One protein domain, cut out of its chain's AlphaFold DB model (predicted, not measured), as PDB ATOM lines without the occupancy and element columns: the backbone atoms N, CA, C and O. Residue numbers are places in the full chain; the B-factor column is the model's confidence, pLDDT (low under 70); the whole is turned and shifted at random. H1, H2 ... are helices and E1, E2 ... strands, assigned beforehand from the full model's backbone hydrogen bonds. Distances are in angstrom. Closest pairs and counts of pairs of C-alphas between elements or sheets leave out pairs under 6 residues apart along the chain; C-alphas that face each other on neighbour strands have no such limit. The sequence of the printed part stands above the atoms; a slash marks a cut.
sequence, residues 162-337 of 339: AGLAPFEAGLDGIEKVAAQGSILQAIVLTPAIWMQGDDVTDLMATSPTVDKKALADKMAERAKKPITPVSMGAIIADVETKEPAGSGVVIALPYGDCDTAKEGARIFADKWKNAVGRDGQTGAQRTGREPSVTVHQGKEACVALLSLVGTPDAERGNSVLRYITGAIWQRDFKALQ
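What this domain is: This is residues 162 to 337 of the 339 residues of an uncharacterized protein of Labrys okinawensis (UniProt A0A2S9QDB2). A twisted sheet of five strands makes the core and curls round the helix H1 on one face, while H5 and H7 cover the other face, giving three layers. H2, H3 and H4 form a loose helical group beyond one end of the sheet, and H6 sits between H5 and H7. The printed part has 176 residues, with seven named helices and five named strands in the order H1 E1 H2 H3 H4 E2 E3 H5 H6 E4 E5 H7. The sheet runs E1 E2 E3 E5 E4, all antiparallel, and the class is mixed, helices and strands. The whole is compact, with a radius of gyration of the C-alphas of 15.9 A and spans of 48 by 36 by 29 A.

Where its parts are: Find C-alpha 181 at (53.619, 35.667, 39.372); from there E1, residues 181 to 189, runs 22.3 A and bends by 66 degrees at residue 184. Next in the sheet come E2, residues 234 to 241, E3, residues 246 to 255 and 27.1 A long, E5, residues 302 to 307, and E4, residues 292 to 297. H1, residues 165 to 178, begins at C-alpha 165 (36.599, 52.183, 45.464) and spans 19.7 A. H5, residues 258 to 274, spans 24.1 A; H7, residues 319 to 329, ends at C-alpha 329 (32.393, 37.438, 22.687). Look also for H2, residues 191 to 194, H3, 198 to 204, H4, 212 to 223, and H6, 283 to 287.

How they stand to each other: Across E1 and E2, N 187 and O 236 are within hydrogen-bond range at 2.8 A. In the hairpin E2 and E3, N 250 and O 237 are within hydrogen-bond range at 3.0 A; across the neighbour strands E3 and E5, N 253 and O 304 are within hydrogen-bond range at 2.9 A; in the hairpin E4 and E5, N 294 and O 305 are within hydrogen-bond range at 2.9 A. E3, H5, H6 and E4 make a split strand-helix-strand unit, two strands running the same way with E5 between them, its crossover right-handed. H1 is on the sheet; its closest C-alphas to E3 are Pro 166 and Pro 254, 5.0 A. On the opposite face, H5 has a height over the sheet of 8.8 A, and H7, 10.0 A. H6 touches H5 (Trp 272 and Gly 283, closest C-alphas, 4.9 A), with H5 residues 272 to 273 alone, and touches H7 at Thr 287 and Val 320, 5.7 A. H2 touches H3, the C-alphas of Ala 192 and Val 200 being 5.2 A apart; H3 and H4 are close but not clearly touching, at 7.7 A between the C-alphas of Leu 203 and Lys 218. Every O i to N i+4 pair is within hydrogen-bond range in H1, H3, H4, H5, H6 and H7; H2 is too short for one.

The domain as a whole: The farthest C-alphas, Lys 213 and Ala 314, are 48.2 A apart. The printed part has no cut, and the link E5 to H7, 11 residues, is long. The mean pLDDT of the printed part is 84.9; look for values under 70 at residue 194, residues 196 to 212 and residue 215.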
ATOM      1  N   ALA A 162      38.642  53.766  37.230       74.44
ATOM      2  CA  ALA A 162      39.734  53.151  37.978       74.44
ATOM      3  C   ALA A 162      39.936  53.757  39.375       74.44
ATOM      4  O   ALA A 162      40.492  53.086  40.229       74.44
ATOM      5  N   GLY A 163      39.486  54.995  39.616       76.75
ATOM      6  CA  GLY A 163      39.542  55.617  40.941       76.75
ATOM      7  C   GLY A 163      38.224  55.580  41.707       76.75
ATOM      8  O   GLY A 163      37.962  56.505  42.480       76.75
ATOM      9  N   LEU A 164      37.346  54.618  41.413       79.56
ATOM     10  CA  LEU A 164      36.212  54.273  42.270       79.56
ATOM     11  C   LEU A 164      36.614  53.112  43.182       79.56
ATOM     12  O   LEU A 164      37.206  52.147  42.703       79.56
ATOM     13  N   ALA A 165      36.201  53.160  44.450       87.38
ATOM     14  CA  ALA A 165      36.599  52.183  45.464       87.38
ATOM     15  C   ALA A 165      36.445  50.704  45.039       87.38
ATOM     16  O   ALA A 165      37.388  49.941  45.252       87.38
ATOM     17  N   PRO A 166      35.344  50.261  44.384       86.31
ATOM     18  CA  PRO A 166      35.253  48.882  43.905       86.31
ATOM     19  C   PRO A 166      36.339  48.523  42.884       86.31
ATOM     20  O   PRO A 166      36.948  47.462  42.991       86.31
ATOM     21  N   PHE A 167      36.624  49.395  41.914       85.81
ATOM     22  CA  PHE A 167      37.665  49.137  40.916       85.81
ATOM     23  C   PHE A 167      39.067  49.177  41.522       85.81
ATOM     24  O   PHE A 167      39.879  48.330  41.163       85.81
ATOM     25  N   GLU A 168      39.329  50.087  42.463       88.75
ATOM     26  CA  GLU A 168      40.585  50.108  43.225       88.75
ATOM     27  C   GLU A 168      40.781  48.783  43.975       88.75
ATOM     28  O   GLU A 168      41.813  48.141  43.811       88.75
ATOM     29  N   ALA A 169      39.758  48.279  44.678       92.06
ATOM     30  CA  ALA A 169      39.823  46.967  45.328       92.06
ATOM     31  C   ALA A 169      40.047  45.817  44.325       92.06
ATOM     32  O   ALA A 169      40.772  44.864  44.614       92.06
ATOM     33  N   GLY A 170      39.442  45.905  43.136       92.06
ATOM     34  CA  GLY A 170      39.676  44.972  42.033       92.06
ATOM     35  C   GLY A 170      41.134  44.953  41.571       92.06
ATOM     36  O   GLY A 170      41.719  43.877  41.437       92.06
ATOM     37  N   LEU A 171      41.724  46.134  41.363       90.38
ATOM     38  CA  LEU A 171      43.125  46.299  40.972       90.38
ATOM     39  C   LEU A 171      44.073  45.817  42.075       90.38
ATOM     40  O   LEU A 171      44.939  45.000  41.776       90.38
ATOM     41  N   ASP A 172      43.839  46.187  43.336       90.81
ATOM     42  CA  ASP A 172      44.600  45.696  44.495       90.81
ATOM     43  C   ASP A 172      44.603  44.157  44.560       90.81
ATOM     44  O   ASP A 172      45.608  43.518  44.883       90.81
ATOM     45  N   GLY A 173      43.458  43.537  44.261       91.06
ATOM     46  CA  GLY A 173      43.331  42.084  44.191       91.06
ATOM     47  C   GLY A 173      44.206  41.471  43.095       91.06
ATOM     48  O   GLY A 173      44.913  40.494  43.346       91.06
ATOM     49  N   ILE A 174      44.204  42.062  41.898       91.94
ATOM     50  CA  ILE A 174      45.057  41.633  40.779       91.94
ATOM     51  C   ILE A 174      46.542  41.890  41.068       91.94
ATOM     52  O   ILE A 174      47.371  41.046  40.737       91.94
ATOM     53  N   GLU A 175      46.902  42.990  41.727       90.75
ATOM     54  CA  GLU A 175      48.286  43.284  42.122       90.75
ATOM     55  C   GLU A 175      48.842  42.236  43.090       90.75
ATOM     56  O   GLU A 175      49.979  41.789  42.936       90.75
ATOM     57  N   LYS A 176      48.032  41.762  44.044       89.06
ATOM     58  CA  LYS A 176      48.428  40.658  44.938       89.06
ATOM     59  C   LYS A 176      48.711  39.366  44.177       89.06
ATOM     60  O   LYS A 176      49.630  38.635  44.539       89.06
ATOM     61  N   VAL A 177      47.947  39.092  43.121       87.12
ATOM     62  CA  VAL A 177      48.191  37.950  42.227       87.12
ATOM     63  C   VAL A 177      49.472  38.169  41.425       87.12
ATOM     64  O   VAL A 177      50.308  37.270  41.346       87.12
ATOM     65  N   ALA A 178      49.665  39.372  40.882       86.81
ATOM     66  CA  ALA A 178      50.869  39.746  40.148       86.81
ATOM     67  C   ALA A 178      52.134  39.620  41.014       86.81
ATOM     68  O   ALA A 178      53.169  39.188  40.523       86.81
ATOM     69  N   ALA A 179      52.055  39.910  42.316       87.56
ATOM     70  CA  ALA A 179      53.177  39.750  43.243       87.56
ATOM     71  C   ALA A 179      53.659  38.290  43.381       87.56
ATOM     72  O   ALA A 179      54.816  38.049  43.721       87.56
ATOM     73  N   GLN A 180      52.793  37.313  43.097       86.50
ATOM     74  CA  GLN A 180      53.098  35.877  43.158       86.50
ATOM     75  C   GLN A 180      53.508  35.297  41.789       86.50
ATOM     76  O   GLN A 180      53.761  34.093  41.658       86.50
ATOM     77  N   GLY A 181      53.565  36.131  40.750       89.88
ATOM     78  CA  GLY A 181      53.619  35.667  39.372       89.88
ATOM     79  C   GLY A 181      53.853  36.774  38.352       89.88
ATOM     80  O   GLY A 181      54.644  37.685  38.582       89.88
ATOM     81  N   SER A 182      53.166  36.650  37.220       92.12
ATOM     82  CA  SER A 182      53.135  37.610  36.122       92.12
ATOM     83  C   SER A 182      51.714  37.705  35.567       92.12
ATOM     84  O   SER A 182      51.033  36.689  35.402       92.12
ATOM     85  N   ILE A 183      51.280  38.925  35.242       93.69
ATOM     86  CA  ILE A 183      50.056  39.173  34.470       93.69
ATOM     87  C   ILE A 183      50.455  39.377  33.012       93.69
ATOM     88  O   ILE A 183      51.098  40.373  32.670       93.69
ATOM     89  N   LEU A 184      50.078  38.433  32.152       93.56
ATOM     90  CA  LEU A 184      50.496  38.430  30.746       93.56
ATOM     91  C   LEU A 184      49.569  39.272  29.865       93.56
ATOM     92  O   LEU A 184      50.010  39.955  28.944       93.56
ATOM     93  N   GLN A 185      48.272  39.219  30.142       93.38
ATOM     94  CA  GLN A 185      47.225  39.947  29.431       93.38
ATOM     95  C   GLN A 185      45.987  40.035  30.330       93.38
ATOM     96  O   GLN A 185      45.812  39.209  31.225       93.38
ATOM     97  N   ALA A 186      45.127  41.028  30.125       93.50
ATOM     98  CA  ALA A 186      43.908  41.180  30.913       93.50
ATOM     99  C   ALA A 186      42.768  41.788  30.097       93.50
ATOM    100  O   ALA A 186      42.998  42.549  29.159       93.50
ATOM    101  N   ILE A 187      41.534  41.479  30.486       91.00
ATOM    102  CA  ILE A 187      40.331  42.167  30.021       91.00
ATOM    103  C   ILE A 187      39.690  42.860  31.211       91.00
ATOM    104  O   ILE A 187      39.401  42.214  32.216       91.00
ATOM    105  N   VAL A 188      39.403  44.147  31.072       89.25
ATOM    106  CA  VAL A 188      38.518  44.876  31.980       89.25
ATOM    107  C   VAL A 188      37.166  44.998  31.300       89.25
ATOM    108  O   VAL A 188      37.085  45.518  30.192       89.25
ATOM    109  N   LEU A 189      36.116  44.508  31.946       86.19
ATOM    110  CA  LEU A 189      34.740  44.553  31.466       86.19
ATOM    111  C   LEU A 189      33.934  45.536  32.305       86.19
ATOM    112  O   LEU A 189      33.956  45.476  33.536       86.19
ATOM    113  N   THR A 190      33.167  46.393  31.642       79.00
ATOM    114  CA  THR A 190      32.155  47.205  32.320       79.00
ATOM    115  C   THR A 190      30.884  46.376  32.556       79.00
ATOM    116  O   THR A 190      30.635  45.404  31.831       79.00
ATOM    117  N   PRO A 191      30.027  46.755  33.527       75.00
ATOM    118  CA  PRO A 191      28.728  46.104  33.728       75.00
ATOM    119  C   PRO A 191      27.864  46.021  32.457       75.00
ATOM    120  O   PRO A 191      27.052  45.104  32.324       75.00
ATOM    121  N   ALA A 192      28.059  46.942  31.500       76.06
ATOM    122  CA  ALA A 192      27.270  47.030  30.274       76.06
ATOM    123  C   ALA A 192      27.325  45.767  29.396       76.06
ATOM    124  O   ALA A 192      26.410  45.547  28.603       76.06
ATOM    125  N   ILE A 193      28.332  44.897  29.552       74.44
ATOM    126  CA  ILE A 193      28.488  43.680  28.728       74.44
ATOM    127  C   ILE A 193      27.292  42.726  28.827       74.44
ATOM    128  O   ILE A 193      26.925  42.057  27.850       74.44
ATOM    129  N   TRP A 194      26.623  42.725  29.979       69.62
ATOM    130  CA  TRP A 194      25.463  41.878  30.253       69.62
ATOM    131  C   TRP A 194      24.172  42.674  30.472       69.62
ATOM    132  O   TRP A 194      23.157  42.094  30.845       69.62
ATOM    133  N   MET A 195      24.190  43.980  30.195       71.12
ATOM    134  CA  MET A 195      23.001  44.831  30.229       71.12
ATOM    135  C   MET A 195      22.262  44.782  28.876       71.12
ATOM    136  O   MET A 195      22.803  44.339  27.852       71.12
ATOM    137  N   GLN A 196      20.990  45.177  28.888       64.69
ATOM    138  CA  GLN A 196      20.111  45.237  27.716       64.69
ATOM    139  C   GLN A 196      19.394  46.589  27.699       64.69
ATOM    140  O   GLN A 196      19.101  47.132  28.759       64.69
ATOM    141  N   GLY A 197      19.073  47.100  26.509       61.53
ATOM    142  CA  GLY A 197      18.270  48.319  26.354       61.53
ATOM    143  C   GLY A 197      18.944  49.588  26.888       61.53
ATOM    144  O   GLY A 197      20.168  49.722  26.837       61.53
ATOM    145  N   ASP A 198      18.124  50.514  27.388       57.19
ATOM    146  CA  ASP A 198      18.511  51.889  27.749       57.19
ATOM    147  C   ASP A 198      19.551  51.962  28.877       57.19
ATOM    148  O   ASP A 198      20.414  52.837  28.886       57.19
ATOM    149  N   ASP A 199      19.555  50.954  29.750       61.34
ATOM    150  CA  ASP A 199      20.537  50.720  30.810       61.34
ATOM    151  C   ASP A 199      21.997  50.762  30.283       61.34
ATOM    152  O   ASP A 199      22.901  51.271  30.954       61.34
ATOM    153  N   VAL A 200      22.252  50.237  29.073       59.12
ATOM    154  CA  VAL A 200      23.587  50.257  28.438       59.12
ATOM    155  C   VAL A 200      23.967  51.679  28.035       59.12
ATOM    156  O   VAL A 200      25.098  52.104  28.270       59.12
ATOM    157  N   THR A 201      23.030  52.409  27.431       59.00
ATOM    158  CA  THR A 201      23.242  53.774  26.941       59.00
ATOM    159  C   THR A 201      23.500  54.726  28.103       59.00
ATOM    160  O   THR A 201      24.426  55.525  28.025       59.00
ATOM    161  N   ASP A 202      22.784  54.578  29.218       61.78
ATOM    162  CA  ASP A 202      22.984  55.398  30.416       61.78
ATOM    163  C   ASP A 202      24.358  55.193  31.060       61.78
ATOM    164  O   ASP A 202      24.966  56.155  31.543       61.78
ATOM    165  N   LEU A 203      24.882  53.964  31.058       63.69
ATOM    166  CA  LEU A 203      26.223  53.690  31.572       63.69
ATOM    167  C   LEU A 203      27.310  54.136  30.579       63.69
ATOM    168  O   LEU A 203      28.309  54.721  30.996       63.69
ATOM    169  N   MET A 204      27.113  53.912  29.275       58.94
ATOM    170  CA  MET A 204      28.094  54.236  28.226       58.94
ATOM    171  C   MET A 204      28.101  55.707  27.786       58.94
ATOM    172  O   MET A 204      29.097  56.159  27.232       58.94
ATOM    173  N   ALA A 205      27.046  56.480  28.059       51.75
ATOM    174  CA  ALA A 205      27.006  57.931  27.827       51.75
ATOM    175  C   ALA A 205      27.939  58.716  28.770       51.75
ATOM    176  O   ALA A 205      27.967  59.947  28.763       51.75
ATOM    177  N   THR A 206      28.704  58.014  29.606       52.03
ATOM    178  CA  THR A 206      29.707  58.619  30.464       52.03
ATOM    179  C   THR A 206      30.985  58.875  29.651       52.03
ATOM    180  O   THR A 206      31.730  57.967  29.302       52.03
ATOM    181  N   SER A 207      31.218  60.151  29.315       49.81
ATOM    182  CA  SER A 207      32.496  60.665  28.794       49.81
ATOM    183  C   SER A 207      33.709  60.134  29.595       49.81
ATOM    184  O   SER A 207      33.596  59.947  30.809       49.81
ATOM    185  N   PRO A 208      34.907  59.976  28.994       53.38
ATOM    186  CA  PRO A 208      36.140  59.644  29.724       53.38
ATOM    187  C   PRO A 208      36.519  60.636  30.845       53.38
ATOM    188  O   PRO A 208      37.481  60.393  31.568       53.38
ATOM    189  N   THR A 209      35.783  61.744  30.995       54.31
ATOM    190  CA  THR A 209      35.967  62.780  32.021       54.31
ATOM    191  C   THR A 209      34.726  63.011  32.895       54.31
ATOM    192  O   THR A 209      34.520  64.127  33.378       54.31
ATOM    193  N   VAL A 210      33.846  62.019  33.063       58.78
ATOM    194  CA  VAL A 210      32.634  62.185  33.888       58.78
ATOM    195  C   VAL A 210      32.967  62.537  35.334       58.78
ATOM    196  O   VAL A 210      33.922  62.028  35.919       58.78
ATOM    197  N   ASP A 211      32.131  63.399  35.913       66.62
ATOM    198  CA  ASP A 211      32.130  63.686  37.341       66.62
ATOM    199  C   ASP A 211      32.006  62.377  38.138       66.62
ATOM    200  O   ASP A 211      31.003  61.659  38.037       66.62
ATOM    201  N   LYS A 212      33.023  62.074  38.956       65.06
ATOM    202  CA  LYS A 212      33.047  60.894  39.831       65.06
ATOM    203  C   LYS A 212      31.763  60.751  40.636       65.06
ATOM    204  O   LYS A 212      31.340  59.622  40.861       65.06
ATOM    205  N   LYS A 213      31.143  61.861  41.053       71.62
ATOM    206  CA  LYS A 213      29.888  61.833  41.803       71.62
ATOM    207  C   LYS A 213      28.749  61.258  40.964       71.62
ATOM    208  O   LYS A 213      28.105  60.315  41.402       71.62
ATOM    209  N   ALA A 214      28.563  61.745  39.739       72.00
ATOM    210  CA  ALA A 214      27.532  61.236  38.836       72.00
ATOM    211  C   ALA A 214      27.720  59.740  38.526       72.00
ATOM    212  O   ALA A 214      26.750  58.990  38.405       72.00
ATOM    213  N   LEU A 215      28.971  59.290  38.419       69.12
ATOM    214  CA  LEU A 215      29.290  57.884  38.194       69.12
ATOM    215  C   LEU A 215      29.070  57.028  39.447       69.12
ATOM    216  O   LEU A 215      28.502  55.943  39.351       69.12
ATOM    217  N   ALA A 216      29.468  57.526  40.618       72.31
ATOM    218  CA  ALA A 216      29.220  56.878  41.901       72.31
ATOM    219  C   ALA A 216      27.716  56.743  42.179       72.31
ATOM    220  O   ALA A 216      27.279  55.667  42.577       72.31
ATOM    221  N   ASP A 217      26.921  57.774  41.889       76.31
ATOM    222  CA  ASP A 217      25.465  57.755  42.053       76.31
ATOM    223  C   ASP A 217      24.826  56.694  41.132       76.31
ATOM    224  O   ASP A 217      24.017  55.880  41.583       76.31
ATOM    225  N   LYS A 218      25.259  56.598  39.863       72.06
ATOM    226  CA  LYS A 218      24.821  55.526  38.942       72.06
ATOM    227  C   LYS A 218      25.183  54.127  39.450       72.06
ATOM    228  O   LYS A 218      24.380  53.198  39.337       72.06
ATOM    229  N   MET A 219      26.376  53.964  40.018       71.62
ATOM    230  CA  MET A 219      26.820  52.690  40.593       71.62
ATOM    231  C   MET A 219      26.050  52.347  41.878       71.62
ATOM    232  O   MET A 219      25.700  51.186  42.088       71.62
ATOM    233  N   ALA A 220      25.706  53.343  42.696       75.31
ATOM    234  CA  ALA A 220      24.872  53.169  43.884       75.31
ATOM    235  C   ALA A 220      23.442  52.737  43.521       75.31
ATOM    236  O   ALA A 220      22.906  51.813  44.132       75.31
ATOM    237  N   GLU A 221      22.837  53.320  42.482       76.56
ATOM    238  CA  GLU A 221      21.550  52.842  41.959       76.56
ATOM    239  C   GLU A 221      21.654  51.409  41.421       76.56
ATOM    240  O   GLU A 221      20.777  50.576  41.664       76.56
ATOM    241  N   ARG A 222      22.760  51.067  40.746       72.69
ATOM    242  CA  ARG A 222      22.999  49.699  40.267       72.69
ATOM    243  C   ARG A 222      23.097  48.690  41.407       72.69
ATOM    244  O   ARG A 222      22.627  47.564  41.233       72.69
ATOM    245  N   ALA A 223      23.661  49.084  42.548       71.75
ATOM    246  CA  ALA A 223      23.765  48.238  43.734       71.75
ATOM    247  C   ALA A 223      22.395  47.831  44.314       71.75
ATOM    248  O   ALA A 223      22.320  46.839  45.032       71.75
ATOM    249  N   LYS A 224      21.305  48.534  43.967       77.31
ATOM    250  CA  LYS A 224      19.931  48.173  44.370       77.31
ATOM    251  C   LYS A 224      19.309  47.063  43.516       77.31
ATOM    252  O   LYS A 224      18.305  46.474  43.909       77.31
ATOM    253  N   LYS A 225      19.850  46.804  42.322       78.31
ATOM    254  CA  LYS A 225      19.383  45.725  41.437       78.31
ATOM    255  C   LYS A 225      19.903  44.365  41.950       78.31
ATOM    256  O   LYS A 225      20.902  44.343  42.668       78.31
ATOM    257  N   PRO A 226      19.295  43.226  41.553       81.62
ATOM    258  CA  PRO A 226      19.779  41.903  41.944       81.62
ATOM    259  C   PRO A 226      21.277  41.722  41.684       81.62
ATOM    260  O   PRO A 226      21.801  42.168  40.653       81.62
ATOM    261  N   ILE A 227      21.954  41.066  42.627       83.25
ATOM    262  CA  ILE A 227      23.395  40.832  42.566       83.25
ATOM    263  C   ILE A 227      23.705  39.945  41.362       83.25
ATOM    264  O   ILE A 227      23.095  38.899  41.144       83.25
ATOM    265  N   THR A 228      24.683  40.374  40.575       83.50
ATOM    266  CA  THR A 228      25.246  39.610  39.466       83.50
ATOM    267  C   THR A 228      26.763  39.554  39.625       83.50
ATOM    268  O   THR A 228      27.346  40.456  40.240       83.50
ATOM    269  N   PRO A 229      27.440  38.551  39.041       82.50
ATOM    270  CA  PRO A 229      28.899  38.494  39.045       82.50
ATOM    271  C   PRO A 229      29.566  39.778  38.517       82.50
ATOM    272  O   PRO A 229      30.630  40.149  38.980       82.50
ATOM    273  N   VAL A 230      28.923  40.508  37.599       82.19
ATOM    274  CA  VAL A 230      29.473  41.736  36.990       82.19
ATOM    275  C   VAL A 230      28.817  43.028  37.482       82.19
ATOM    276  O   VAL A 230      28.846  44.029  36.763       82.19
ATOM    277  N   SER A 231      28.175  43.032  38.655       78.00
ATOM    278  CA  SER A 231      27.392  44.193  39.113       78.00
ATOM    279  C   SER A 231      28.169  45.514  39.053       78.00
ATOM    280  O   SER A 231      27.566  46.535  38.731       78.00
ATOM    281  N   MET A 232      29.487  45.478  39.287       80.50
ATOM    282  CA  MET A 232      30.381  46.639  39.188       80.50
ATOM    283  C   MET A 232      31.473  46.482  38.114       80.50
ATOM    284  O   MET A 232      32.404  47.275  38.068       80.50
ATOM    285  N   GLY A 233      31.354  45.492  37.226       85.62
ATOM    286  CA  GLY A 233      32.352  45.141  36.214       85.62
ATOM    287  C   GLY A 233      33.120  43.874  36.576       85.62
ATOM    288  O   GLY A 233      32.754  43.161  37.507       85.62
ATOM    289  N   ALA A 234      34.160  43.568  35.808       90.88
ATOM    290  CA  ALA A 234      35.055  42.444  36.076       90.88
ATOM    291  C   ALA A 234      36.444  42.704  35.488       90.88
ATOM    292  O   ALA A 234      36.565  43.347  34.445       90.88
ATOM    293  N   ILE A 235      37.478  42.150  36.114       93.81
ATOM    294  CA  ILE A 235      38.824  42.065  35.538       93.81
ATOM    295  C   ILE A 235      39.153  40.585  35.364       93.81
ATOM    296  O   ILE A 235      39.033  39.811  36.305       93.81
ATOM    297  N   ILE A 236      39.547  40.183  34.162       94.31
ATOM    298  CA  ILE A 236      39.904  38.803  33.820       94.31
ATOM    299  C   ILE A 236      41.359  38.818  33.382       94.31
ATOM    300  O   ILE A 236      41.668  39.359  32.323       94.31
ATOM    301  N   ALA A 237      42.246  38.253  34.190       95.06
ATOM    302  CA  ALA A 237      43.685  38.315  33.989       95.06
ATOM    303  C   ALA A 237      44.277  36.940  33.663       95.06
ATOM    304  O   ALA A 237      43.957  35.939  34.304       95.06
ATOM    305  N   ASP A 238      45.160  36.917  32.669       94.62
ATOM    306  CA  ASP A 238      46.001  35.782  32.309       94.62
ATOM    307  C   ASP A 238      47.207  35.679  33.243       94.62
ATOM    308  O   ASP A 238      48.093  36.539  33.265       94.62
ATOM    309  N   VAL A 239      47.144  34.607  34.016       94.00
ATOM    310  CA  VAL A 239      47.991  34.133  35.097       94.00
ATOM    311  C   VAL A 239      49.242  33.342  34.727       94.00
ATOM    312  O   VAL A 239      49.053  32.273  34.146       94.00
ATOM    313  N   GLU A 240      50.452  33.716  35.152       92.44
ATOM    314  CA  GLU A 240      51.541  32.739  35.356       92.44
ATOM    315  C   GLU A 240      52.088  32.858  36.789       92.44
ATOM    316  O   GLU A 240      52.594  33.910  37.166       92.44
ATOM    317  N   THR A 241      51.975  31.814  37.611       90.81
ATOM    318  CA  THR A 241      52.463  31.792  39.003       90.81
ATOM    319  C   THR A 241      53.832  31.131  39.095       90.81
ATOM    320  O   THR A 241      54.145  30.222  38.323       90.81
ATOM    321  N   LYS A 242      54.657  31.577  40.048       86.50
ATOM    322  CA  LYS A 242      56.024  31.056  40.228       86.50
ATOM    323  C   LYS A 242      56.067  29.836  41.145       86.50
ATOM    324  O   LYS A 242      56.691  28.839  40.792       86.50
ATOM    325  N   GLU A 243      55.389  29.898  42.292       83.94
ATOM    326  CA  GLU A 243      55.441  28.854  43.322       83.94
ATOM    327  C   GLU A 243      54.063  28.624  43.984       83.94
ATOM    328  O   GLU A 243      53.579  29.502  44.698       83.94
ATOM    329  N   PRO A 244      53.426  27.455  43.770       84.62
ATOM    330  CA  PRO A 244      53.783  26.465  42.755       84.62
ATOM    331  C   PRO A 244      53.660  27.047  41.337       84.62
ATOM    332  O   PRO A 244      52.847  27.939  41.075       84.62
ATOM    333  N   ALA A 245      54.476  26.528  40.416       88.00
ATOM    334  CA  ALA A 245      54.411  26.912  39.013       88.00
ATOM    335  C   ALA A 245      53.033  26.557  38.440       88.00
ATOM    336  O   ALA A 245      52.602  25.402  38.496       88.00
ATOM    337  N   GLY A 246      52.344  27.553  37.898       90.31
ATOM    338  CA  GLY A 246      50.956  27.428  37.477       90.31
ATOM    339  C   GLY A 246      50.617  28.418  36.379       90.31
ATOM    340  O   GLY A 246      51.225  29.476  36.268       90.31
ATOM    341  N   SER A 247      49.628  28.072  35.562       91.69
ATOM    342  CA  SER A 247      49.071  28.983  34.565       91.69
ATOM    343  C   SER A 247      47.553  28.899  34.573       91.69
ATOM    344  O   SER A 247      46.984  27.844  34.876       91.69
ATOM    345  N   GLY A 248      46.884  29.994  34.237       93.00
ATOM    346  CA  GLY A 248      45.432  30.001  34.140       93.00
ATOM    347  C   GLY A 248      44.865  31.403  34.190       93.00
ATOM    348  O   GLY A 248      45.457  32.342  33.668       93.00
ATOM    349  N   VAL A 249      43.685  31.547  34.774       94.75
ATOM    350  CA  VAL A 249      42.981  32.828  34.819       94.75
ATOM    351  C   VAL A 249      42.671  33.188  36.258       94.75
ATOM    352  O   VAL A 249      42.230  32.330  37.020       94.75
ATOM    353  N   VAL A 250      42.844  34.460  36.604       96.06
ATOM    354  CA  VAL A 250      42.216  35.037  37.793       96.06
ATOM    355  C   VAL A 250      41.148  36.028  37.365       96.06
ATOM    356  O   VAL A 250      41.380  36.875  36.503       96.06
ATOM    357  N   ILE A 251      39.969  35.911  37.962       96.25
ATOM    358  CA  ILE A 251      38.846  36.820  37.757       96.25
ATOM    359  C   ILE A 251      38.656  37.624  39.038       96.25
ATOM    360  O   ILE A 251      38.449  37.044  40.099       96.25
ATOM    361  N   ALA A 252      38.707  38.946  38.933       95.94
ATOM    362  CA  ALA A 252      38.373  39.867  40.005       95.94
ATOM    363  C   ALA A 252      36.986  40.466  39.761       95.94
ATOM    364  O   ALA A 252      36.753  41.122  38.741       95.94
ATOM    365  N   LEU A 253      36.078  40.236  40.706       94.56
ATOM    366  CA  LEU A 253      34.721  40.770  40.709       94.56
ATOM    367  C   LEU A 253      34.609  41.799  41.846       94.56
ATOM    368  O   LEU A 253      34.561  41.405  43.016       94.56
ATOM    369  N   PRO A 254      34.658  43.105  41.538       92.69
ATOM    370  CA  PRO A 254      34.593  44.154  42.545       92.69
ATOM    371  C   PRO A 254      33.161  44.410  43.033       92.69
ATOM    372  O   PRO A 254      32.206  44.348  42.260       92.69
ATOM    373  N   TYR A 255      33.017  44.753  44.313       91.12
ATOM    374  CA  TYR A 255      31.743  45.053  44.973       91.12
ATOM    375  C   TYR A 255      31.909  46.131  46.047       91.12
ATOM    376  O   TYR A 255      33.005  46.356  46.550       91.12
ATOM    377  N   GLY A 256      30.811  46.794  46.417       89.12
ATOM    378  CA  GLY A 256      30.826  47.825  47.462       89.12
ATOM    379  C   GLY A 256      31.113  47.283  48.866       89.12
ATOM    380  O   GLY A 256      31.650  48.003  49.697       89.12
ATOM    381  N   ASP A 257      30.805  46.012  49.124       91.62
ATOM    382  CA  ASP A 257      30.986  45.371  50.425       91.62
ATOM    383  C   ASP A 257      31.330  43.879  50.287       91.62
ATOM    384  O   ASP A 257      31.213  43.265  49.221       91.62
ATOM    385  N   CYS A 258      31.787  43.292  51.391       95.31
ATOM    386  CA  CYS A 258      32.306  41.932  51.420       95.31
ATOM    387  C   CYS A 258      31.224  40.851  51.382       95.31
ATOM    388  O   CYS A 258      31.516  39.744  50.931       95.31
ATOM    389  N   ASP A 259      29.999  41.128  51.825       94.50
ATOM    390  CA  ASP A 259      28.926  40.132  51.790       94.50
ATOM    391  C   ASP A 259      28.364  40.007  50.374       94.50
ATOM    392  O   ASP A 259      28.227  38.893  49.861       94.50
ATOM    393  N   THR A 260      28.200  41.133  49.679       92.88
ATOM    394  CA  THR A 260      27.908  41.158  48.242       92.88
ATOM    395  C   THR A 260      29.023  40.476  47.441       92.88
ATOM    396  O   THR A 260      28.730  39.719  46.515       92.88
ATOM    397  N   ALA A 261      30.296  40.666  47.813       94.88
ATOM    398  CA  ALA A 261      31.408  39.969  47.165       94.88
ATOM    399  C   ALA A 261      31.353  38.447  47.346       94.88
ATOM    400  O   ALA A 261      31.518  37.709  46.371       94.88
ATOM    401  N   LYS A 262      31.075  37.960  48.563       95.56
ATOM    402  CA  LYS A 262      30.891  36.521  48.822       95.56
ATOM    403  C   LYS A 262      29.743  35.951  47.994       95.56
ATOM    404  O   LYS A 262      29.896  34.888  47.394       95.56
ATOM    405  N   GLU A 263      28.617  36.658  47.935       93.75
ATOM    406  CA  GLU A 263      27.448  36.211  47.178       93.75
ATOM    407  C   GLU A 263      27.719  36.194  45.670       93.75
ATOM    408  O   GLU A 263      27.440  35.201  44.997       93.75
ATOM    409  N   GLY A 264      28.350  37.240  45.135       92.56
ATOM    410  CA  GLY A 264      28.785  37.293  43.742       92.56
ATOM    411  C   GLY A 264      29.718  36.140  43.365       92.56
ATOM    412  O   GLY A 264      29.539  35.504  42.322       92.56
ATOM    413  N   ALA A 265      30.660  35.807  44.251       94.75
ATOM    414  CA  ALA A 265      31.558  34.675  44.069       94.75
ATOM    415  C   ALA A 265      30.821  33.328  44.097       94.75
ATOM    416  O   ALA A 265      31.106  32.450  43.280       94.75
ATOM    417  N   ARG A 266      29.844  33.174  45.001       94.38
ATOM    418  CA  ARG A 266      28.994  31.979  45.093       94.38
ATOM    419  C   ARG A 266      28.175  31.783  43.818       94.38
ATOM    420  O   ARG A 266      28.148  30.674  43.289       94.38
ATOM    421  N   ILE A 267      27.556  32.850  43.306       93.81
ATOM    422  CA  ILE A 267      26.799  32.827  42.045       93.81
ATOM    423  C   ILE A 267      27.714  32.434  40.883       93.81
ATOM    424  O   ILE A 267      27.336  31.588  40.070       93.81
ATOM    425  N   PHE A 268      28.918  33.011  40.802       94.50
ATOM    426  CA  PHE A 268      29.875  32.627  39.767       94.50
ATOM    427  C   PHE A 268      30.228  31.142  39.861       94.50
ATOM    428  O   PHE A 268      30.144  30.442  38.856       94.50
ATOM    429  N   ALA A 269      30.631  30.663  41.042       94.81
ATOM    430  CA  ALA A 269      31.088  29.287  41.230       94.81
ATOM    431  C   ALA A 269      29.984  28.271  40.899       94.81
ATOM    432  O   ALA A 269      30.236  27.289  40.201       94.81
ATOM    433  N   ASP A 270      28.747  28.547  41.321       94.75
ATOM    434  CA  ASP A 270      27.582  27.739  40.963       94.75
ATOM    435  C   ASP A 270      27.380  27.680  39.442       94.75
ATOM    436  O   ASP A 270      27.333  26.597  38.854       94.75
ATOM    437  N   LYS A 271      27.350  28.835  38.770       93.81
ATOM    438  CA  LYS A 271      27.159  28.882  37.315       93.81
ATOM    439  C   LYS A 271      28.331  28.284  36.542       93.81
ATOM    440  O   LYS A 271      28.112  27.640  35.525       93.81
ATOM    441  N   TRP A 272      29.563  28.457  37.005       94.88
ATOM    442  CA  TRP A 272      30.737  27.839  36.391       94.88
ATOM    443  C   TRP A 272      30.626  26.310  36.356       94.88
ATOM    444  O   TRP A 272      30.957  25.682  35.345       94.88
ATOM    445  N   LYS A 273      30.108  25.730  37.441       95.31
ATOM    446  CA  LYS A 273      29.924  24.291  37.597       95.31
ATOM    447  C   LYS A 273      28.689  23.761  36.869       95.31
ATOM    448  O   LYS A 273      28.764  22.696  36.258       95.31
ATOM    449  N   ASN A 274      27.581  24.502  36.920       94.88
ATOM    450  CA  ASN A 274      26.248  23.987  36.591       94.88
ATOM    451  C   ASN A 274      25.619  24.601  35.330       94.88
ATOM    452  O   ASN A 274      24.741  23.980  34.729       94.88
ATOM    453  N   ALA A 275      26.036  25.795  34.897       91.19
ATOM    454  CA  ALA A 275      25.434  26.446  33.739       91.19
ATOM    455  C   ALA A 275      26.061  25.944  32.433       91.19
ATOM    456  O   ALA A 275      27.235  26.180  32.145       91.19
ATOM    457  N   VAL A 276      25.240  25.271  31.632       91.50
ATOM    458  CA  VAL A 276      25.621  24.721  30.331       91.50
ATOM    459  C   VAL A 276      25.674  25.834  29.277       91.50
ATOM    460  O   VAL A 276      24.720  26.602  29.122       91.50
ATOM    461  N   GLY A 277      26.803  25.931  28.568       86.94
ATOM    462  CA  GLY A 277      26.961  26.792  27.395       86.94
ATOM    463  C   GLY A 277      26.276  26.214  26.153       86.94
ATOM    464  O   GLY A 277      25.715  25.118  26.167       86.94
ATOM    465  N   ARG A 278      26.333  26.932  25.030       85.56
ATOM    466  CA  ARG A 278      25.767  26.485  23.738       85.56
ATOM    467  C   ARG A 278      26.375  25.193  23.203       85.56
ATOM    468  O   ARG A 278      25.760  24.529  22.377       85.56
ATOM    469  N   ASP A 279      27.586  24.875  23.628       85.50
ATOM    470  CA  ASP A 279      28.313  23.658  23.282       85.50
ATOM    471  C   ASP A 279      27.879  22.433  24.102       85.50
ATOM    472  O   ASP A 279      28.404  21.341  23.886       85.50
ATOM    473  N   GLY A 280      26.941  22.595  25.039       90.31
ATOM    474  CA  GLY A 280      26.462  21.509  25.887       90.31
ATOM    475  C   GLY A 280      27.368  21.193  27.081       90.31
ATOM    476  O   GLY A 280      27.094  20.220  27.780       90.31
ATOM    477  N   GLN A 281      28.413  21.989  27.343       92.69
ATOM    478  CA  GLN A 281      29.333  21.786  28.470       92.69
ATOM    479  C   GLN A 281      29.297  22.958  29.456       92.69
ATOM    480  O   GLN A 281      29.020  24.103  29.091       92.69
ATOM    481  N   THR A 282      29.593  22.681  30.726       93.56
ATOM    482  CA  THR A 282      29.824  23.724  31.738       93.56
ATOM    483  C   THR A 282      31.266  24.234  31.680       93.56
ATOM    484  O   THR A 282      32.141  23.605  31.074       93.56
ATOM    485  N   GLY A 283      31.549  25.367  32.330       91.94
ATOM    486  CA  GLY A 283      32.914  25.903  32.409       91.94
ATOM    487  C   GLY A 283      33.884  24.927  33.081       91.94
ATOM    488  O   GLY A 283      34.989  24.701  32.576       91.94
ATOM    489  N   ALA A 284      33.437  24.277  34.160       93.31
ATOM    490  CA  ALA A 284      34.209  23.253  34.860       93.31
ATOM    491  C   ALA A 284      34.512  22.039  33.967       93.31
ATOM    492  O   ALA A 284      35.658  21.600  33.899       93.31
ATOM    493  N   GLN A 285      33.522  21.538  33.219       93.81
ATOM    494  CA  GLN A 285      33.716  20.415  32.292       93.81
ATOM    495  C   GLN A 285      34.685  20.760  31.159       93.81
ATOM    496  O   GLN A 285      35.568  19.969  30.833       93.81
ATOM    497  N   ARG A 286      34.539  21.953  30.576       89.75
ATOM    498  CA  ARG A 286      35.317  22.363  29.404       89.75
ATOM    499  C   ARG A 286      36.785  22.633  29.717       89.75
ATOM    500  O   ARG A 286      37.647  22.455  28.859       89.75
ATOM    501  N   THR A 287      37.067  23.098  30.928       89.94
ATOM    502  CA  THR A 287      38.422  23.480  31.340       89.94
ATOM    503  C   THR A 287      39.089  22.466  32.262       89.94
ATOM    504  O   THR A 287      40.305  22.517  32.432       89.94
ATOM    505  N   GLY A 288      38.317  21.576  32.891       91.06
ATOM    506  CA  GLY A 288      38.806  20.707  33.961       91.06
ATOM    507  C   GLY A 288      39.252  21.473  35.213       91.06
ATOM    508  O   GLY A 288      40.057  20.954  35.987       91.06
ATOM    509  N   ARG A 289      38.797  22.721  35.401       91.88
ATOM    510  CA  ARG A 289      39.168  23.590  36.529       91.88
ATOM    511  C   ARG A 289      37.942  23.952  37.354       91.88
ATOM    512  O   ARG A 289      36.916  24.339  36.802       91.88
ATOM    513  N   GLU A 290      38.090  23.916  38.670       92.81
ATOM    514  CA  GLU A 290      37.147  24.516  39.617       92.81
ATOM    515  C   GLU A 290      37.774  25.793  40.196       92.81
ATOM    516  O   GLU A 290      38.982  25.800  40.457       92.81
ATOM    517  N   PRO A 291      37.009  26.883  40.375       93.94
ATOM    518  CA  PRO A 291      37.557  28.123  40.894       93.94
ATOM    519  C   PRO A 291      37.858  27.995  42.387       93.94
ATOM    520  O   PRO A 291      36.973  27.693  43.189       93.94
ATOM    521  N   SER A 292      39.087  28.320  42.782       93.62
ATOM    522  CA  SER A 292      39.370  28.685  44.171       93.62
ATOM    523  C   SER A 292      38.884  30.111  44.403       93.62
ATOM    524  O   SER A 292      39.268  31.019  43.666       93.62
ATOM    525  N   VAL A 293      38.057  30.312  45.426       94.56
ATOM    526  CA  VAL A 293      37.427  31.603  45.718       94.56
ATOM    527  C   VAL A 293      38.015  32.205  46.985       94.56
ATOM    528  O   VAL A 293      38.008  31.575  48.042       94.56
ATOM    529  N   THR A 294      38.452  33.457  46.896       94.75
ATOM    530  CA  THR A 294      38.809  34.285  48.050       94.75
ATOM    531  C   THR A 294      38.099  35.629  47.968       94.75
ATOM    532  O   THR A 294      37.826  36.146  46.887       94.75
ATOM    533  N   VAL A 295      37.785  36.217  49.121       96.12
ATOM    534  CA  VAL A 295      37.270  37.588  49.200       96.12
ATOM    535  C   VAL A 295      38.314  38.441  49.889       96.12
ATOM    536  O   VAL A 295      38.754  38.121  50.994       96.12
ATOM    537  N   HIS A 296      38.719  39.519  49.228       93.56
ATOM    538  CA  HIS A 296      39.675  40.472  49.765       93.56
ATOM    539  C   HIS A 296      38.975  41.782  50.079       93.56
ATOM    540  O   HIS A 296      38.279  42.354  49.241       93.56
ATOM    541  N   GLN A 297      39.199  42.262  51.296       93.88
ATOM    542  CA  GLN A 297      38.789  43.587  51.715       93.88
ATOM    543  C   GLN A 297      39.839  44.601  51.251       93.88
ATOM    544  O   GLN A 297      41.012  44.505  51.622       93.88
ATOM    545  N   GLY A 298      39.411  45.529  50.399       88.88
ATOM    546  CA  GLY A 298      40.135  46.758  50.096       88.88
ATOM    547  C   GLY A 298      39.815  47.838  51.128       88.88
ATOM    548  O   GLY A 298      39.178  47.584  52.151       88.88
ATOM    549  N   LYS A 299      40.249  49.071  50.860       87.94
ATOM    550  CA  LYS A 299      40.076  50.186  51.803       87.94
ATOM    551  C   LYS A 299      38.604  50.533  52.067       87.94
ATOM    552  O   LYS A 299      38.222  50.732  53.214       87.94
ATOM    553  N   GLU A 300      37.801  50.607  51.008       89.50
ATOM    554  CA  GLU A 300      36.401  51.076  51.047       89.50
ATOM    555  C   GLU A 300      35.435  50.137  50.299       89.50
ATOM    556  O   GLU A 300      34.261  50.448  50.136       89.50
ATOM    557  N   ALA A 301      35.932  49.000  49.811       93.31
ATOM    558  CA  ALA A 301      35.204  48.058  48.967       93.31
ATOM    559  C   ALA A 301      35.809  46.655  49.097       93.31
ATOM    560  O   ALA A 301      36.892  46.494  49.665       93.31
ATOM    561  N   CYS A 302      35.145  45.639  48.551       95.56
ATOM    562  CA  CYS A 302      35.667  44.274  48.541       95.56
ATOM    563  C   CYS A 302      35.705  43.699  47.125       95.56
ATOM    564  O   CYS A 302      34.951  44.097  46.242       95.56
ATOM    565  N   VAL A 303      36.588  42.731  46.912       96.06
ATOM    566  CA  VAL A 303      36.718  42.008  45.647       96.06
ATOM    567  C   VAL A 303      36.622  40.512  45.906       96.06
ATOM    568  O   VAL A 303      37.273  39.986  46.811       96.06
ATOM    569  N   ALA A 304      35.825  39.818  45.103       96.94
ATOM    570  CA  ALA A 304      35.920  38.373  44.987       96.94
ATOM    571  C   ALA A 304      36.973  38.025  43.934       96.94
ATOM    572  O   ALA A 304      36.842  38.413  42.772       96.94
ATOM    573  N   LEU A 305      38.015  37.304  44.342       96.31
ATOM    574  CA  LEU A 305      39.016  36.743  43.446       96.31
ATOM    575  C   LEU A 305      38.712  35.267  43.219       96.31
ATOM    576  O   LEU A 305      38.607  34.480  44.160       96.31
ATOM    577  N   LEU A 306      38.579  34.899  41.951       96.31
ATOM    578  CA  LEU A 306      38.328  33.534  41.519       96.31
ATOM    579  C   LEU A 306      39.523  33.068  40.700       96.31
ATOM    580  O   LEU A 306      39.767  33.573  39.604       96.31
ATOM    581  N   SER A 307      40.277  32.126  41.252       95.31
ATOM    582  CA  SER A 307      41.467  31.566  40.621       95.31
ATOM    583  C   SER A 307      41.140  30.242  39.945       95.31
ATOM    584  O   SER A 307      40.730  29.283  40.595       95.31
ATOM    585  N   LEU A 308      41.355  30.197  38.633       95.12
ATOM    586  CA  LEU A 308      41.287  29.013  37.774       95.12
ATOM    587  C   LEU A 308      42.702  28.581  37.343       95.12
ATOM    588  O   LEU A 308      42.904  28.058  36.244       95.12
ATOM    589  N   VAL A 309      43.701  28.866  38.182       93.50
ATOM    590  CA  VAL A 309      45.100  28.493  37.961       93.50
ATOM    591  C   VAL A 309      45.297  27.016  38.281       93.50
ATOM    592  O   VAL A 309      44.794  26.503  39.279       93.50
ATOM    593  N   GLY A 310      46.064  26.325  37.446       90.62
ATOM    594  CA  GLY A 310      46.545  24.983  37.753       90.62
ATOM    595  C   GLY A 310      47.817  24.666  36.981       90.62
ATOM    596  O   GLY A 310      48.497  25.576  36.510       90.62
ATOM    597  N   THR A 311      48.139  23.378  36.844       86.94
ATOM    598  CA  THR A 311      49.339  22.933  36.122       86.94
ATOM    599  C   THR A 311      49.404  23.561  34.729       86.94
ATOM    600  O   THR A 311      48.392  23.486  34.022       86.94
ATOM    601  N   PRO A 312      50.540  24.160  34.326       82.38
ATOM    602  CA  PRO A 312      50.668  24.763  33.011       82.38
ATOM    603  C   PRO A 312      50.428  23.767  31.879       82.38
ATOM    604  O   PRO A 312      50.868  22.618  31.952       82.38
ATOM    605  N   ASP A 313      49.760  24.222  30.819       75.56
ATOM    606  CA  ASP A 313      49.622  23.445  29.586       75.56
ATOM    607  C   ASP A 313      51.027  23.161  29.003       75.56
ATOM    608  O   ASP A 313      51.941  23.975  29.154       75.56
ATOM    609  N   ALA A 314      51.224  22.038  28.300       73.88
ATOM    610  CA  ALA A 314      52.544  21.654  27.767       73.88
ATOM    611  C   ALA A 314      53.145  22.711  26.817       73.88
ATOM    612  O   ALA A 314      54.345  22.975  26.839       73.88
ATOM    613  N   GLU A 315      52.300  23.372  26.022       72.31
ATOM    614  CA  GLU A 315      52.696  24.486  25.148       72.31
ATOM    615  C   GLU A 315      52.715  25.845  25.871       72.31
ATOM    616  O   GLU A 315      52.883  26.890  25.238       72.31
ATOM    617  N   ARG A 316      52.480  25.844  27.191       73.50
ATOM    618  CA  ARG A 316      52.158  27.020  28.009       73.50
ATOM    619  C   ARG A 316      51.078  27.885  27.362       73.50
ATOM    620  O   ARG A 316      51.154  29.107  27.390       73.50
ATOM    621  N   GLY A 317      50.077  27.268  26.738       80.44
ATOM    622  CA  GLY A 317      48.852  27.955  26.336       80.44
ATOM    623  C   GLY A 317      47.984  28.304  27.549       80.44
ATOM    624  O   GLY A 317      48.304  27.934  28.673       80.44
ATOM    625  N   ASN A 318      46.879  29.017  27.313       86.88
ATOM    626  CA  ASN A 318      45.843  29.219  28.326       86.88
ATOM    627  C   ASN A 318      44.473  28.840  27.756       86.88
ATOM    628  O   ASN A 318      43.732  29.666  27.210       86.88
ATOM    629  N   SER A 319      44.164  27.547  27.838       85.75
ATOM    630  CA  SER A 319      42.881  26.986  27.402       85.75
ATOM    631  C   SER A 319      41.681  27.594  28.143       85.75
ATOM    632  O   SER A 319      40.656  27.870  27.513       85.75
ATOM    633  N   VAL A 320      41.834  27.891  29.440       91.06
ATOM    634  CA  VAL A 320      40.815  28.546  30.277       91.06
ATOM    635  C   VAL A 320      40.481  29.931  29.730       91.06
ATOM    636  O   VAL A 320      39.315  30.229  29.468       91.06
ATOM    637  N   LEU A 321      41.497  30.764  29.494       90.38
ATOM    638  CA  LEU A 321      41.312  32.109  28.957       90.38
ATOM    639  C   LEU A 321      40.668  32.071  27.575       90.38
ATOM    640  O   LEU A 321      39.727  32.819  27.327       90.38
ATOM    641  N   ARG A 322      41.130  31.179  26.690       87.31
ATOM    642  CA  ARG A 322      40.570  31.015  25.340       87.31
ATOM    643  C   ARG A 322      39.085  30.653  25.374       87.31
ATOM    644  O   ARG A 322      38.315  31.165  24.561       87.31
ATOM    645  N   TYR A 323      38.682  29.779  26.296       89.31
ATOM    646  CA  TYR A 323      37.273  29.454  26.505       89.31
ATOM    647  C   TYR A 323      36.489  30.674  26.999       89.31
ATOM    648  O   TYR A 323      35.506  31.056  26.364       89.31
ATOM    649  N   ILE A 324      36.945  31.309  28.085       90.50
ATOM    650  CA  ILE A 324      36.267  32.458  28.702       90.50
ATOM    651  C   ILE A 324      36.067  33.577  27.677       90.50
ATOM    652  O   ILE A 324      34.968  34.109  27.537       90.50
ATOM    653  N   THR A 325      37.102  33.910  26.911       86.81
ATOM    654  CA  THR A 325      37.050  35.013  25.946       86.81
ATOM    655  C   THR A 325      36.141  34.689  24.775       86.81
ATOM    656  O   THR A 325      35.302  35.511  24.410       86.81
ATOM    657  N   GLY A 326      36.233  33.471  24.231       86.75
ATOM    658  CA  GLY A 326      35.313  32.988  23.206       86.75
ATOM    659  C   GLY A 326      33.856  33.061  23.667       86.75
ATOM    660  O   GLY A 326      33.008  33.588  22.944       86.75
ATOM    661  N   ALA A 327      33.575  32.611  24.891       87.88
ATOM    662  CA  ALA A 327      32.238  32.638  25.472       87.88
ATOM    663  C   ALA A 327      31.734  34.073  25.713       87.88
ATOM    664  O   ALA A 327      30.577  34.372  25.411       87.88
ATOM    665  N   ILE A 328      32.579  34.992  26.197       86.25
ATOM    666  CA  ILE A 328      32.211  36.408  26.385       86.25
ATOM    667  C   ILE A 328      31.821  37.032  25.043       86.25
ATOM    668  O   ILE A 328      30.742  37.616  24.924       86.25
ATOM    669  N   TRP A 329      32.642  36.847  24.007       80.38
ATOM    670  CA  TRP A 329      32.393  37.438  22.687       80.38
ATOM    671  C   TRP A 329      31.183  36.848  21.963       80.38
ATOM    672  O   TRP A 329      30.565  37.523  21.139       80.38
ATOM    673  N   GLN A 330      30.798  35.618  22.304       83.12
ATOM    674  CA  GLN A 330      29.567  34.983  21.826       83.12
ATOM    675  C   GLN A 330      28.334  35.308  22.690       83.12
ATOM    676  O   GLN A 330      27.236  34.832  22.392       83.12
ATOM    677  N   ARG A 331      28.495  36.135  23.734       80.19
ATOM    678  CA  ARG A 331      27.481  36.425  24.762       80.19
ATOM    679  C   ARG A 331      26.951  35.169  25.463       80.19
ATOM    680  O   ARG A 331      25.791  35.110  25.871       80.19
ATOM    681  N   ASP A 332      27.805  34.167  25.608       86.06
ATOM    682  CA  ASP A 332      27.460  32.844  26.122       86.06
ATOM    683  C   ASP A 332      28.170  32.494  27.434       86.06
ATOM    684  O   ASP A 332      28.029  31.395  27.961       86.06
ATOM    685  N   PHE A 333      28.923  33.434  28.010       87.56
ATOM    686  CA  PHE A 333      29.621  33.184  29.263       87.56
ATOM    687  C   PHE A 333      28.688  33.272  30.475       87.56
ATOM    688  O   PHE A 333      28.608  34.293  31.162       87.56
ATOM    689  N   LYS A 334      27.967  32.176  30.729       87.19
ATOM    690  CA  LYS A 334      26.923  32.073  31.761       87.19
ATOM    691  C   LYS A 334      27.414  32.400  33.165       87.19
ATOM    692  O   LYS A 334      26.666  33.006  33.925       87.19
ATOM    693  N   ALA A 335      28.670  32.078  33.475       87.69
ATOM    694  CA  ALA A 335      29.276  32.336  34.778       87.69
ATOM    695  C   ALA A 335      29.317  33.824  35.167       87.69
ATOM    696  O   ALA A 335      29.362  34.131  36.352       87.69
ATOM    697  N   LEU A 336      29.249  34.752  34.199       84.81
ATOM    698  CA  LEU A 336      29.180  36.194  34.465       84.81
ATOM    699  C   LEU A 336      27.777  36.805  34.320       84.81
ATOM    700  O   LEU A 336      27.601  37.994  34.584       84.81
ATOM    701  N   GLN A 337      26.776  36.031  33.901       77.56
ATOM    702  CA  GLN A 337      25.431  36.548  33.634       77.56
ATOM    703  C   GLN A 337      24.587  36.615  34.915       77.56
ATOM    704  O   GLN A 337      24.660  35.723  35.764       77.56
TER     705      GLN A 337